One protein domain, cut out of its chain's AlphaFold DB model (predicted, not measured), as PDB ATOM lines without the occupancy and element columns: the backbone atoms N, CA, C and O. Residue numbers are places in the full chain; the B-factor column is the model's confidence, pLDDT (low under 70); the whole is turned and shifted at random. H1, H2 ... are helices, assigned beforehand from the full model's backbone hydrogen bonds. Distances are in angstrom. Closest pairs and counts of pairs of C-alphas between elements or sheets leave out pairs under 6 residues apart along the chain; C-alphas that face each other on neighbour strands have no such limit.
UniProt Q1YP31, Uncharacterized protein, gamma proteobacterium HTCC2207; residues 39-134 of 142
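AT A GLANCE: This is residues 39 to 134 of the 142 residues of an uncharacterized protein of gamma proteobacterium HTCC2207 (UniProt Q1YP31). Three helices, H1, H2 and H3, stand side by side in a row, alternating in direction, and on one side of this row lies a helical hairpin of H4 and H5, with H4 crossing one end of H2. The very short H6 sits near the other end of H2, between it and H5. The printed part has 96 residues with six named helices, H1 to H6 in order, and no named strand; the class is all helix. It is compact, with a radius of gyration of the C-alphas of 12.2 A, and rounded, spanning 32 by 31 by 23 A.

IN THESE COORDINATES: H1, residues 39 to 48, begins with C-alpha 39 at (199.792, 257.240, 128.763) and is 14.1 A long. H2, residues 57 to 70, measures 20.0 A, and H3, residues 78 to 88, 15.4 A. H4, residues 91 to 106, is the longest at 21.8 A. H5, residues 110 to 122, measures 18.3 A. H6, residues 129 to 132, ends with C-alpha 132 at (217.728, 261.219, 129.536).

HOW THE PARTS SIT: H2 is the hub, touching H1, H3 and H4. H1 and H2 form a hairpin at a shallow tilt of 11 degrees; their closest C-alphas, Cys 48 and Asp 63, are 6.1 A apart. H2 and H3 form another at 12 degrees, closest at Ala 65 and Arg 83, 5.1 A. Residues 57 to 61 of H2 touch H4, closest at Ile 57 and Ser 95, 6.1 A; the tilt of 67 degrees is only just steep. H4 and H5 form a hairpin at 37 degrees, only just steep, closest at Leu 104 and Gln 110, 4.0 A. H6 is close to H2 but not clearly touching, at Val 68 and Leu 131, 7.0 A. In H1 to H5 every O i to N i+4 pair is within hydrogen-bond range; H6 is too short for one.

THE WHOLE: The farthest C-alphas, Phe 77 and Asp 108, are 33.1 A apart. The printed part has no cut and no long link. Mean pLDDT of the printed part is 92.3, and no printed residue is under 70.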
ATOM      1  N   GLU A  39     200.379 257.431 130.093       85.44
ATOM      2  CA  GLU A  39     199.792 257.240 128.763       85.44
ATOM      3  C   GLU A  39     199.804 258.539 127.950       85.44
ATOM      4  O   GLU A  39     200.365 258.591 126.861       85.44
ATOM      5  N   LYS A  40     199.314 259.636 128.539       87.31
ATOM      6  CA  LYS A  40     199.327 260.958 127.903       87.31
ATOM      7  C   LYS A  40     200.741 261.416 127.536       87.31
ATOM      8  O   LYS A  40     200.926 262.036 126.492       87.31
ATOM      9  N   MET A  41     201.723 261.171 128.405       88.56
ATOM     10  CA  MET A  41     203.119 261.531 128.143       88.56
ATOM     11  C   MET A  41     203.722 260.682 127.023       88.56
ATOM     12  O   MET A  41     204.402 261.234 126.163       88.56
ATOM     13  N   THR A  42     203.434 259.381 127.007       87.94
ATOM     14  CA  THR A  42     203.883 258.442 125.978       87.94
ATOM     15  C   THR A  42     203.290 258.798 124.618       87.94
ATOM     16  O   THR A  42     204.047 258.996 123.672       87.94
ATOM     17  N   THR A  43     201.970 258.994 124.520       89.56
ATOM     18  CA  THR A  43     201.308 259.429 123.277       89.56
ATOM     19  C   THR A  43     201.898 260.741 122.769       89.56
ATOM     20  O   THR A  43     202.315 260.828 121.620       89.56
ATOM     21  N   MET A  44     202.034 261.740 123.648       89.69
ATOM     22  CA  MET A  44     202.613 263.030 123.273       89.69
ATOM     23  C   MET A  44     204.048 262.891 122.747       89.69
ATOM     24  O   MET A  44     204.415 263.585 121.807       89.69
ATOM     25  N   ALA A  45     204.864 262.018 123.338       89.56
ATOM     26  CA  ALA A  45     206.225 261.791 122.871       89.56
ATOM     27  C   ALA A  45     206.267 261.079 121.508       89.56
ATOM     28  O   ALA A  45     207.064 261.475 120.661       89.56
ATOM     29  N   HIS A  46     205.398 260.094 121.264       88.44
ATOM     30  CA  HIS A  46     205.290 259.444 119.952       88.44
ATOM     31  C   HIS A  46     204.867 260.426 118.854       88.44
ATOM     32  O   HIS A  46     205.459 260.422 117.774       88.44
ATOM     33  N   ASP A  47     203.905 261.305 119.145       90.00
ATOM     34  CA  ASP A  47     203.435 262.320 118.199       90.00
ATOM     35  C   ASP A  47     204.525 263.356 117.886       90.00
ATOM     36  O   ASP A  47     204.752 263.710 116.726       90.00
ATOM     37  N   CYS A  48     205.230 263.831 118.917       91.19
ATOM     38  CA  CYS A  48     206.290 264.827 118.780       91.19
ATOM     39  C   CYS A  48     207.540 264.277 118.076       91.19
ATOM     40  O   CYS A  48     208.184 264.991 117.310       91.19
ATOM     41  N   PHE A  49     207.898 263.014 118.316       91.38
ATOM     42  CA  PHE A  49     209.173 262.449 117.875       91.38
ATOM     43  C   PHE A  49     209.012 261.366 116.818       91.38
ATOM     44  O   PHE A  49     209.682 260.341 116.876       91.38
ATOM     45  N   THR A  50     208.174 261.590 115.808       90.81
ATOM     46  CA  THR A  50     208.162 260.722 114.619       90.81
ATOM     47  C   THR A  50     209.475 260.842 113.831       90.81
ATOM     48  O   THR A  50     210.125 261.889 113.837       90.81
ATOM     49  N   ALA A  51     209.842 259.818 113.053       87.94
ATOM     50  CA  ALA A  51     211.032 259.870 112.189       87.94
ATOM     51  C   ALA A  51     211.017 261.065 111.204       87.94
ATOM     52  O   ALA A  51     212.058 261.600 110.821       87.94
ATOM     53  N   ARG A  52     209.824 261.534 110.803       90.62
ATOM     54  CA  ARG A  52     209.656 262.699 109.918       90.62
ATOM     55  C   ARG A  52     209.825 264.035 110.644       90.62
ATOM     56  O   ARG A  52     210.228 265.001 109.997       90.62
ATOM     57  N   ALA A  53     209.551 264.092 111.949       90.69
ATOM     58  CA  ALA A  53     209.576 265.326 112.733       90.69
ATOM     59  C   ALA A  53     210.961 265.995 112.743       90.69
ATOM     60  O   ALA A  53     211.038 267.220 112.768       90.69
ATOM     61  N   ARG A  54     212.053 265.221 112.606       92.00
ATOM     62  CA  ARG A  54     213.432 265.751 112.567       92.00
ATOM     63  C   ARG A  54     213.667 266.813 111.486       92.00
ATOM     64  O   ARG A  54     214.599 267.600 111.595       92.00
ATOM     65  N   LYS A  55     212.845 266.829 110.424       93.19
ATOM     66  CA  LYS A  55     212.943 267.811 109.329       93.19
ATOM     67  C   LYS A  55     212.672 269.243 109.798       93.19
ATOM     68  O   LYS A  55     213.149 270.176 109.164       93.19
ATOM     69  N   ASN A  56     211.912 269.414 110.881       95.88
ATOM     70  CA  ASN A  56     211.689 270.706 111.518       95.88
ATOM     71  C   ASN A  56     212.461 270.763 112.842       95.88
ATOM     72  O   ASN A  56     211.929 270.459 113.907       95.88
ATOM     73  N   ILE A  57     213.734 271.152 112.750       95.62
ATOM     74  CA  ILE A  57     214.690 271.154 113.867       95.62
ATOM     75  C   ILE A  57     214.211 272.042 115.023       95.62
ATOM     76  O   ILE A  57     214.284 271.634 116.181       95.62
ATOM     77  N   GLY A  58     213.672 273.225 114.708       95.31
ATOM     78  CA  GLY A  58     213.163 274.163 115.709       95.31
ATOM     79  C   GLY A  58     212.006 273.569 116.509       95.31
ATOM     80  O   GLY A  58     212.083 273.493 117.734       95.31
ATOM     81  N   GLN A  59     210.979 273.063 115.817       95.88
ATOM     82  CA  GLN A  59     209.823 272.447 116.473       95.88
ATOM     83  C   GLN A  59     210.219 271.205 117.278       95.88
ATOM     84  O   GLN A  59     209.752 271.028 118.400       95.88
ATOM     85  N   TYR A  60     211.112 270.371 116.742       95.62
ATOM     86  CA  TYR A  60     211.566 269.162 117.424       95.62
ATOM     87  C   TYR A  60     212.268 269.493 118.748       95.62
ATOM     88  O   TYR A  60     211.982 268.892 119.784       95.62
ATOM     89  N   ALA A  61     213.157 270.487 118.744       95.31
ATOM     90  CA  ALA A  61     213.832 270.952 119.949       95.31
ATOM     91  C   ALA A  61     212.847 271.572 120.962       95.31
ATOM     92  O   ALA A  61     212.929 271.301 122.163       95.31
ATOM     93  N   GLU A  62     211.875 272.360 120.498       95.50
ATOM     94  CA  GLU A  62     210.803 272.880 121.353       95.50
ATOM     95  C   GLU A  62     209.964 271.760 121.977       95.50
ATOM     96  O   GLU A  62     209.639 271.813 123.168       95.50
ATOM     97  N   ASP A  63     209.666 270.714 121.210       95.38
ATOM     98  CA  ASP A  63     208.949 269.544 121.695       95.38
ATOM     99  C   ASP A  63     209.759 268.772 122.745       95.38
ATOM    100  O   ASP A  63     209.195 268.365 123.762       95.38
ATOM    101  N   MET A  64     211.087 268.671 122.604       94.69
ATOM    102  CA  MET A  64     211.951 268.143 123.672       94.69
ATOM    103  C   MET A  64     211.790 268.942 124.972       94.69
ATOM    104  O   MET A  64     211.550 268.361 126.036       94.69
ATOM    105  N   ALA A  65     211.848 270.276 124.903       95.19
ATOM    106  CA  ALA A  65     211.653 271.132 126.075       95.19
ATOM    107  C   ALA A  65     210.238 270.997 126.671       95.19
ATOM    108  O   ALA A  65     210.066 271.013 127.894       95.19
ATOM    109  N   LYS A  66     209.221 270.815 125.824       94.81
ATOM    110  CA  LYS A  66     207.823 270.600 126.220       94.81
ATOM    111  C   LYS A  66     207.621 269.266 126.940       94.81
ATOM    112  O   LYS A  66     206.953 269.254 127.977       94.81
ATOM    113  N   ILE A  67     208.198 268.167 126.443       93.44
ATOM    114  CA  ILE A  67     208.158 266.852 127.105       93.44
ATOM    115  C   ILE A  67     208.803 266.939 128.489       93.44
ATOM    116  O   ILE A  67     208.173 266.582 129.488       93.44
ATOM    117  N   VAL A  68     210.015 267.496 128.571       94.12
ATOM    118  CA  VAL A  68     210.728 267.683 129.842       94.12
ATOM    119  C   VAL A  68     209.916 268.548 130.810       94.12
ATOM    120  O   VAL A  68     209.752 268.195 131.980       94.12
ATOM    121  N   GLY A  69     209.332 269.649 130.330       93.31
ATOM    122  CA  GLY A  69     208.502 270.544 131.135       93.31
ATOM    123  C   GLY A  69     207.259 269.867 131.726       93.31
ATOM    124  O   GLY A  69     206.906 270.106 132.887       93.31
ATOM    125  N   ARG A  70     206.611 268.984 130.957       91.69
ATOM    126  CA  ARG A  70     205.384 268.275 131.358       91.69
ATOM    127  C   ARG A  70     205.642 267.006 132.168       91.69
ATOM    128  O   ARG A  70     204.731 266.532 132.843       91.69
ATOM    129  N   SER A  71     206.868 266.491 132.156       90.81
ATOM    130  CA  SER A  71     207.235 265.300 132.917       90.81
ATOM    131  C   SER A  71     207.093 265.499 134.424       90.81
ATOM    132  O   SER A  71     207.641 266.435 135.000       90.81
ATOM    133  N   SER A  72     206.399 264.581 135.088       88.69
ATOM    134  CA  SER A  72     206.338 264.505 136.552       88.69
ATOM    135  C   SER A  72     207.571 263.830 137.169       88.69
ATOM    136  O   SER A  72     207.775 263.942 138.374       88.69
ATOM    137  N   MET A  73     208.400 263.164 136.356       87.62
ATOM    138  CA  MET A  73     209.618 262.460 136.786       87.62
ATOM    139  C   MET A  73     210.873 263.347 136.750       87.62
ATOM    140  O   MET A  73     211.916 262.968 137.277       87.62
ATOM    141  N   VAL A  74     210.782 264.534 136.139       91.50
ATOM    142  CA  VAL A  74     211.869 265.522 136.097       91.50
ATOM    143  C   VAL A  74     211.666 266.561 137.196       91.50
ATOM    144  O   VAL A  74     210.566 267.092 137.375       91.50
ATOM    145  N   SER A  75     212.745 266.899 137.904       91.88
ATOM    146  CA  SER A  75     212.707 267.894 138.976       91.88
ATOM    147  C   SER A  75     212.288 269.273 138.460       91.88
ATOM    148  O   SER A  75     212.746 269.728 137.410       91.88
ATOM    149  N   MET A  76     211.482 270.003 139.239       91.88
ATOM    150  CA  MET A  76     211.082 271.381 138.916       91.88
ATOM    151  C   MET A  76     212.269 272.335 138.705       91.88
ATOM    152  O   MET A  76     212.127 273.318 137.988       91.88
ATOM    153  N   PHE A  77     213.438 272.039 139.281       91.69
ATOM    154  CA  PHE A  77     214.656 272.839 139.109       91.69
ATOM    155  C   PHE A  77     215.400 272.545 137.801       91.69
ATOM    156  O   PHE A  77     216.193 273.365 137.343       91.69
ATOM    157  N   GLU A  78     215.178 271.371 137.210       92.75
ATOM    158  CA  GLU A  78     215.834 270.938 135.972       92.75
ATOM    159  C   GLU A  78     215.094 271.453 134.744       92.75
ATOM    160  O   GLU A  78     215.725 271.814 133.754       92.75
ATOM    161  N   LYS A  79     213.765 271.559 134.822       94.62
ATOM    162  CA  LYS A  79     212.925 271.954 133.683       94.62
ATOM    163  C   LYS A  79     213.267 273.338 133.120       94.62
ATOM    164  O   LYS A  79     213.457 273.420 131.908       94.62
ATOM    165  N   PRO A  80     213.384 274.419 133.927       95.62
ATOM    166  CA  PRO A  80     213.744 275.731 133.392       95.62
ATOM    167  C   PRO A  80     215.143 275.714 132.780       95.62
ATOM    168  O   PRO A  80     215.325 276.226 131.685       95.62
ATOM    169  N   LYS A  81     216.099 275.035 133.430       95.38
ATOM    170  CA  LYS A  81     217.476 274.926 132.935       95.38
ATOM    171  C   LYS A  81     217.545 274.219 131.587       95.38
ATOM    172  O   LYS A  81     218.213 274.712 130.691       95.38
ATOM    173  N   PHE A  82     216.827 273.107 131.430       95.88
ATOM    174  CA  PHE A  82     216.759 272.384 130.163       95.88
ATOM    175  C   PHE A  82     216.088 273.219 129.068       95.88
ATOM    176  O   PHE A  82     216.607 273.325 127.965       95.88
ATOM    177  N   ARG A  83     214.961 273.871 129.376       96.19
ATOM    178  CA  ARG A  83     214.286 274.776 128.433       96.19
ATOM    179  C   ARG A  83     215.217 275.899 127.969       96.19
ATOM    180  O   ARG A  83     215.272 276.192 126.780       96.19
ATOM    181  N   ASP A  84     215.909 276.542 128.902       96.19
ATOM    182  CA  ASP A  84     216.781 277.681 128.607       96.19
ATOM    183  C   ASP A  84     218.057 277.240 127.883       96.19
ATOM    184  O   ASP A  84     218.554 277.966 127.027       96.19
ATOM    185  N   PHE A  85     218.545 276.030 128.170       95.88
ATOM    186  CA  PHE A  85     219.600 275.370 127.409       95.88
ATOM    187  C   PHE A  85     219.193 275.186 125.945       95.88
ATOM    188  O   PHE A  85     219.861 275.718 125.064       95.88
ATOM    189  N   VAL A  86     218.052 274.538 125.687       95.19
ATOM    190  CA  VAL A  86     217.542 274.297 124.327       95.19
ATOM    191  C   VAL A  86     217.389 275.596 123.533       95.19
ATOM    192  O   VAL A  86     217.734 275.638 122.357       95.19
ATOM    193  N   LYS A  87     216.902 276.668 124.170       94.50
ATOM    194  CA  LYS A  87     216.729 277.982 123.528       94.50
ATOM    195  C   LYS A  87     218.039 278.689 123.184       94.50
ATOM    196  O   LYS A  87     218.032 279.564 122.326       94.50
ATOM    197  N   ARG A  88     219.124 278.378 123.896       95.50
ATOM    198  CA  ARG A  88     220.433 279.018 123.715       95.50
ATOM    199  C   ARG A  88     221.290 278.322 122.659       95.50
ATOM    200  O   ARG A  88     222.221 278.951 122.164       95.50
ATOM    201  N   LEU A  89     220.993 277.064 122.332       94.62
ATOM    202  CA  LEU A  89     221.758 276.295 121.351       94.62
ATOM    203  C   LEU A  89     221.873 277.046 120.024       94.62
ATOM    204  O   LEU A  89     220.876 277.518 119.472       94.62
ATOM    205  N   ALA A  90     223.091 277.112 119.485       94.88
ATOM    206  CA  ALA A  90     223.291 277.598 118.130       94.88
ATOM    207  C   ALA A  90     222.586 276.662 117.124       94.88
ATOM    208  O   ALA A  90     222.423 275.473 117.406       94.88
ATOM    209  N   PRO A  91     222.226 277.129 115.911       94.00
ATOM    210  CA  PRO A  91     221.525 276.296 114.927       94.00
ATOM    211  C   PRO A  91     222.219 274.956 114.628       94.00
ATOM    212  O   PRO A  91     221.555 273.932 114.462       94.00
ATOM    213  N   GLY A  92     223.558 274.935 114.611       94.69
ATOM    214  CA  GLY A  92     224.340 273.706 114.439       94.69
ATOM    215  C   GLY A  92     224.204 272.738 115.619       94.69
ATOM    216  O   GLY A  92     223.997 271.545 115.413       94.69
ATOM    217  N   GLU A  93     224.243 273.242 116.853       94.88
ATOM    218  CA  GLU A  93     224.088 272.425 118.064       94.88
ATOM    219  C   GLU A  93     222.651 271.926 118.235       94.88
ATOM    220  O   GLU A  93     222.425 270.796 118.660       94.88
ATOM    221  N   GLN A  94     221.666 272.741 117.853       95.38
ATOM    222  CA  GLN A  94     220.267 272.337 117.832       95.38
ATOM    223  C   GLN A  94     220.048 271.208 116.817       95.38
ATOM    224  O   GLN A  94     219.391 270.215 117.127       95.38
ATOM    225  N   SER A  95     220.660 271.319 115.634       96.25
ATOM    226  CA  SER A  95     220.645 270.261 114.618       96.25
ATOM    227  C   SER A  95     221.293 268.976 115.138       96.25
ATOM    228  O   SER A  95     220.732 267.895 114.973       96.25
ATOM    229  N   PHE A  96     222.437 269.094 115.820       96.38
ATOM    230  CA  PHE A  96     223.123 267.969 116.453       96.38
ATOM    231  C   PHE A  96     222.258 267.297 117.526       96.38
ATOM    232  O   PHE A  96     222.132 266.076 117.528       96.38
ATOM    233  N   MET A  97     221.602 268.076 118.392       95.38
ATOM    234  CA  MET A  97     220.697 267.554 119.419       95.38
ATOM    235  C   MET A  97     219.536 266.765 118.808       95.38
ATOM    236  O   MET A  97     219.236 265.661 119.257       95.38
ATOM    237  N   VAL A  98     218.896 267.314 117.770       95.56
ATOM    238  CA  VAL A  98     217.791 266.650 117.060       95.56
ATOM    239  C   VAL A  98     218.271 265.368 116.380       95.56
ATOM    240  O   VAL A  98     217.568 264.361 116.415       95.56
ATOM    241  N   GLN A  99     219.472 265.376 115.800       95.19
ATOM    242  CA  GLN A  99     220.060 264.192 115.181       95.19
ATOM    243  C   GLN A  99     220.380 263.108 116.218       95.19
ATOM    244  O   GLN A  99     219.964 261.968 116.036       95.19
ATOM    245  N   ALA A 100     221.024 263.461 117.334       94.88
ATOM    246  CA  ALA A 100     221.310 262.536 118.432       94.88
ATOM    247  C   ALA A 100     220.024 261.899 118.980       94.88
ATOM    248  O   ALA A 100     219.949 260.689 119.194       94.88
ATOM    249  N   MET A 101     218.978 262.713 119.138       93.31
ATOM    250  CA  MET A 101     217.668 262.260 119.585       93.31
ATOM    251  C   MET A 101     216.980 261.351 118.555       93.31
ATOM    252  O   MET A 101     216.372 260.343 118.911       93.31
ATOM    253  N   HIS A 102     217.099 261.665 117.266       92.19
ATOM    254  CA  HIS A 102     216.599 260.801 116.206       92.19
ATOM    255  C   HIS A 102     217.342 259.464 116.166       92.19
ATOM    256  O   HIS A 102     216.699 258.434 116.000       92.19
ATOM    257  N   ASP A 103     218.664 259.460 116.320       92.50
ATOM    258  CA  ASP A 103     219.457 258.231 116.277       92.50
ATOM    259  C   ASP A 103     219.157 257.323 117.467       92.50
ATOM    260  O   ASP A 103     219.031 256.110 117.291       92.50
ATOM    261  N   LEU A 104     218.925 257.922 118.640       90.88
ATOM    262  CA  LEU A 104     218.455 257.235 119.840       90.88
ATOM    263  C   LEU A 104     217.122 256.504 119.618       90.88
ATOM    264  O   LEU A 104     216.932 255.403 120.134       90.88
ATOM    265  N   LEU A 105     216.194 257.118 118.877       89.81
ATOM    266  CA  LEU A 105     214.835 256.600 118.718       89.81
ATOM    267  C   LEU A 105     214.635 255.763 117.445       89.81
ATOM    268  O   LEU A 105     213.967 254.747 117.479       89.81
ATOM    269  N   HIS A 106     215.180 256.149 116.301       89.62
ATOM    270  CA  HIS A 106     214.712 255.630 115.004       89.62
ATOM    271  C   HIS A 106     215.773 254.885 114.205       89.62
ATOM    272  O   HIS A 106     215.516 254.513 113.062       89.62
ATOM    273  N   THR A 107     216.970 254.697 114.755       88.19
ATOM    274  CA  THR A 107     218.083 254.071 114.029       88.19
ATOM    275  C   THR A 107     218.695 252.924 114.812       88.19
ATOM    276  O   THR A 107     218.530 252.837 116.025       88.19
ATOM    277  N   ASP A 108     219.476 252.087 114.132       87.25
ATOM    278  CA  ASP A 108     220.271 251.039 114.777       87.25
ATOM    279  C   ASP A 108     221.425 251.610 115.627       87.25
ATOM    280  O   ASP A 108     221.980 250.915 116.478       87.25
ATOM    281  N   ASN A 109     221.765 252.895 115.453       89.62
ATOM    282  CA  ASN A 109     222.794 253.598 116.221       89.62
ATOM    283  C   ASN A 109     222.247 254.212 117.527       89.62
ATOM    284  O   ASN A 109     222.588 255.338 117.899       89.62
ATOM    285  N   GLN A 110     221.402 253.472 118.251       89.38
ATOM    286  CA  GLN A 110     220.773 253.965 119.485       89.38
ATOM    287  C   GLN A 110     221.805 254.350 120.550       89.38
ATOM    288  O   GLN A 110     221.653 255.363 121.233       89.38
ATOM    289  N   GLN A 111     222.876 253.558 120.675       90.12
ATOM    290  CA  GLN A 111     223.960 253.835 121.614       90.12
ATOM    291  C   GLN A 111     224.689 255.137 121.262       90.12
ATOM    292  O   GLN A 111     224.890 255.966 122.145       90.12
ATOM    293  N   GLY A 112     225.025 255.354 119.986       92.94
ATOM    294  CA  GLY A 112     225.668 256.593 119.551       92.94
ATOM    295  C   GLY A 112     224.776 257.816 119.764       92.94
ATOM    296  O   GLY A 112     225.253 258.842 120.243       92.94
ATOM    297  N   GLY A 113     223.470 257.697 119.495       92.75
ATOM    298  CA  GLY A 113     222.497 258.753 119.791       92.75
ATOM    299  C   GLY A 113     222.412 259.083 121.286       92.75
ATOM    300  O   GLY A 113     222.428 260.253 121.670       92.75
ATOM    301  N   PHE A 114     222.395 258.057 122.145       92.56
ATOM    302  CA  PHE A 114     222.429 258.221 123.601       92.56
ATOM    303  C   PHE A 114     223.706 258.929 124.069       92.56
ATOM    304  O   PHE A 114     223.629 259.909 124.809       92.56
ATOM    305  N   GLU A 115     224.874 258.452 123.641       95.12
ATOM    306  CA  GLU A 115     226.171 259.009 124.033       95.12
ATOM    307  C   GLU A 115     226.311 260.463 123.569       95.12
ATOM    308  O   GLU A 115     226.670 261.327 124.367       95.12
ATOM    309  N   ALA A 116     225.927 260.764 122.325       95.12
ATOM    310  CA  ALA A 116     225.917 262.121 121.789       95.12
ATOM    311  C   ALA A 116     225.014 263.065 122.602       95.12
ATOM    312  O   ALA A 116     225.414 264.189 122.921       95.12
ATOM    313  N   LEU A 117     223.816 262.610 122.983       94.06
ATOM    314  CA  LEU A 117     222.904 263.389 123.820       94.06
ATOM    315  C   LEU A 117     223.488 263.622 125.222       94.06
ATOM    316  O   LEU A 117     223.393 264.726 125.759       94.06
ATOM    317  N   VAL A 118     224.114 262.603 125.815       94.38
ATOM    318  CA  VAL A 118     224.782 262.708 127.119       94.38
ATOM    319  C   VAL A 118     225.929 263.712 127.071       94.38
ATOM    320  O   VAL A 118     225.999 264.575 127.947       94.38
ATOM    321  N   GLU A 119     226.804 263.632 126.069       95.00
ATOM    322  CA  GLU A 119     227.924 264.565 125.906       95.00
ATOM    323  C   GLU A 119     227.437 266.003 125.728       95.00
ATOM    324  O   GLU A 119     227.925 266.909 126.406       95.00
ATOM    325  N   LEU A 120     226.392 266.209 124.922       94.44
ATOM    326  CA  LEU A 120     225.773 267.519 124.770       94.44
ATOM    327  C   LEU A 120     225.240 268.054 126.110       94.44
ATOM    328  O   LEU A 120     225.512 269.195 126.471       94.44
ATOM    329  N   LEU A 121     224.524 267.240 126.890       93.44
ATOM    330  CA  LEU A 121     223.976 267.660 128.185       93.44
ATOM    331  C   LEU A 121     225.042 267.853 129.277       93.44
ATOM    332  O   LEU A 121     224.808 268.589 130.243       93.44
ATOM    333  N   LYS A 122     226.209 267.208 129.164       93.88
ATOM    334  CA  LYS A 122     227.323 267.378 130.112       93.88
ATOM    335  C   LYS A 122     227.883 268.796 130.089       93.88
ATOM    336  O   LYS A 122     228.269 269.278 131.155       93.88
ATOM    337  N   THR A 123     227.857 269.468 128.935       91.25
ATOM    338  CA  THR A 123     228.342 270.854 128.766       91.25
ATOM    339  C   THR A 123     227.752 271.820 129.801       91.25
ATOM    340  O   THR A 123     228.451 272.683 130.321       91.25
ATOM    341  N   GLU A 124     226.496 271.596 130.197       88.38
ATOM    342  CA  GLU A 124     225.738 272.442 131.129       88.38
ATOM    343  C   GLU A 124     225.403 271.733 132.452       88.38
ATOM    344  O   GLU A 124     224.551 272.181 133.224       88.38
ATOM    345  N   LYS A 125     226.058 270.598 132.743       91.25
ATOM    346  CA  LYS A 125     225.781 269.756 133.926       91.25
ATOM    347  C   LYS A 125     224.310 269.301 134.003       91.25
ATOM    348  O   LYS A 125     223.746 269.145 135.090       91.25
ATOM    349  N   LEU A 126     223.695 269.069 132.841       92.69
ATOM    350  CA  LEU A 126     222.318 268.588 132.674       92.69
ATOM    351  C   LEU A 126     222.239 267.090 132.352       92.69
ATOM    352  O   LEU A 126     221.139 266.559 132.218       92.69
ATOM    353  N   ALA A 127     223.374 266.391 132.257       90.44
ATOM    354  CA  ALA A 127     223.444 264.954 131.985       90.44
ATOM    355  C   ALA A 127     223.002 264.114 133.195       90.44
ATOM    356  O   ALA A 127     223.795 263.442 133.855       90.44
ATOM    357  N   LYS A 128     221.713 264.191 133.516       90.38
ATOM    358  CA  LYS A 128     221.083 263.469 134.616       90.38
ATOM    359  C   LYS A 128     220.150 262.408 134.076       90.38
ATOM    360  O   LYS A 128     219.457 262.623 133.084       90.38
ATOM    361  N   TRP A 129     220.075 261.288 134.787       89.12
ATOM    362  CA  TRP A 129     219.262 260.152 134.365       89.12
ATOM    363  C   TRP A 129     217.784 260.518 134.170       89.12
ATOM    364  O   TRP A 129     217.177 260.081 133.196       89.12
ATOM    365  N   SER A 130     217.228 261.386 135.026       87.44
ATOM    366  CA  SER A 130     215.846 261.892 134.925       87.44
ATOM    367  C   SER A 130     215.547 262.578 133.591       87.44
ATOM    368  O   SER A 130     214.446 262.439 133.068       87.44
ATOM    369  N   LEU A 131     216.515 263.310 133.033       89.50
ATOM    370  CA  LEU A 131     216.373 264.029 131.766       89.50
ATOM    371  C   LEU A 131     216.588 263.133 130.549       89.50
ATOM    372  O   LEU A 131     215.995 263.385 129.511       89.50
ATOM    373  N   ILE A 132     217.418 262.099 130.667       86.19
ATOM    374  CA  ILE A 132     217.728 261.219 129.536       86.19
ATOM    375  C   ILE A 132     216.649 260.140 129.371       86.19
ATOM    376  O   ILE A 132     216.178 259.889 128.269       86.19
ATOM    377  N   SER A 133     216.208 259.544 130.481       84.56
ATOM    378  CA  SER A 133     215.218 258.453 130.499       84.56
ATOM    379  C   SER A 133     213.769 258.894 130.283       84.56
ATOM    380  O   SER A 133     212.886 258.044 130.175       84.56
ATOM    381  N   ILE A 134     213.493 260.203 130.245       86.50
ATOM    382  CA  ILE A 134     212.122 260.698 130.071       86.50
ATOM    383  C   ILE A 134     211.602 260.518 128.653       86.50
ATOM    384  O   ILE A 134     210.392 260.470 128.433       86.50
TER     385      ILE A 134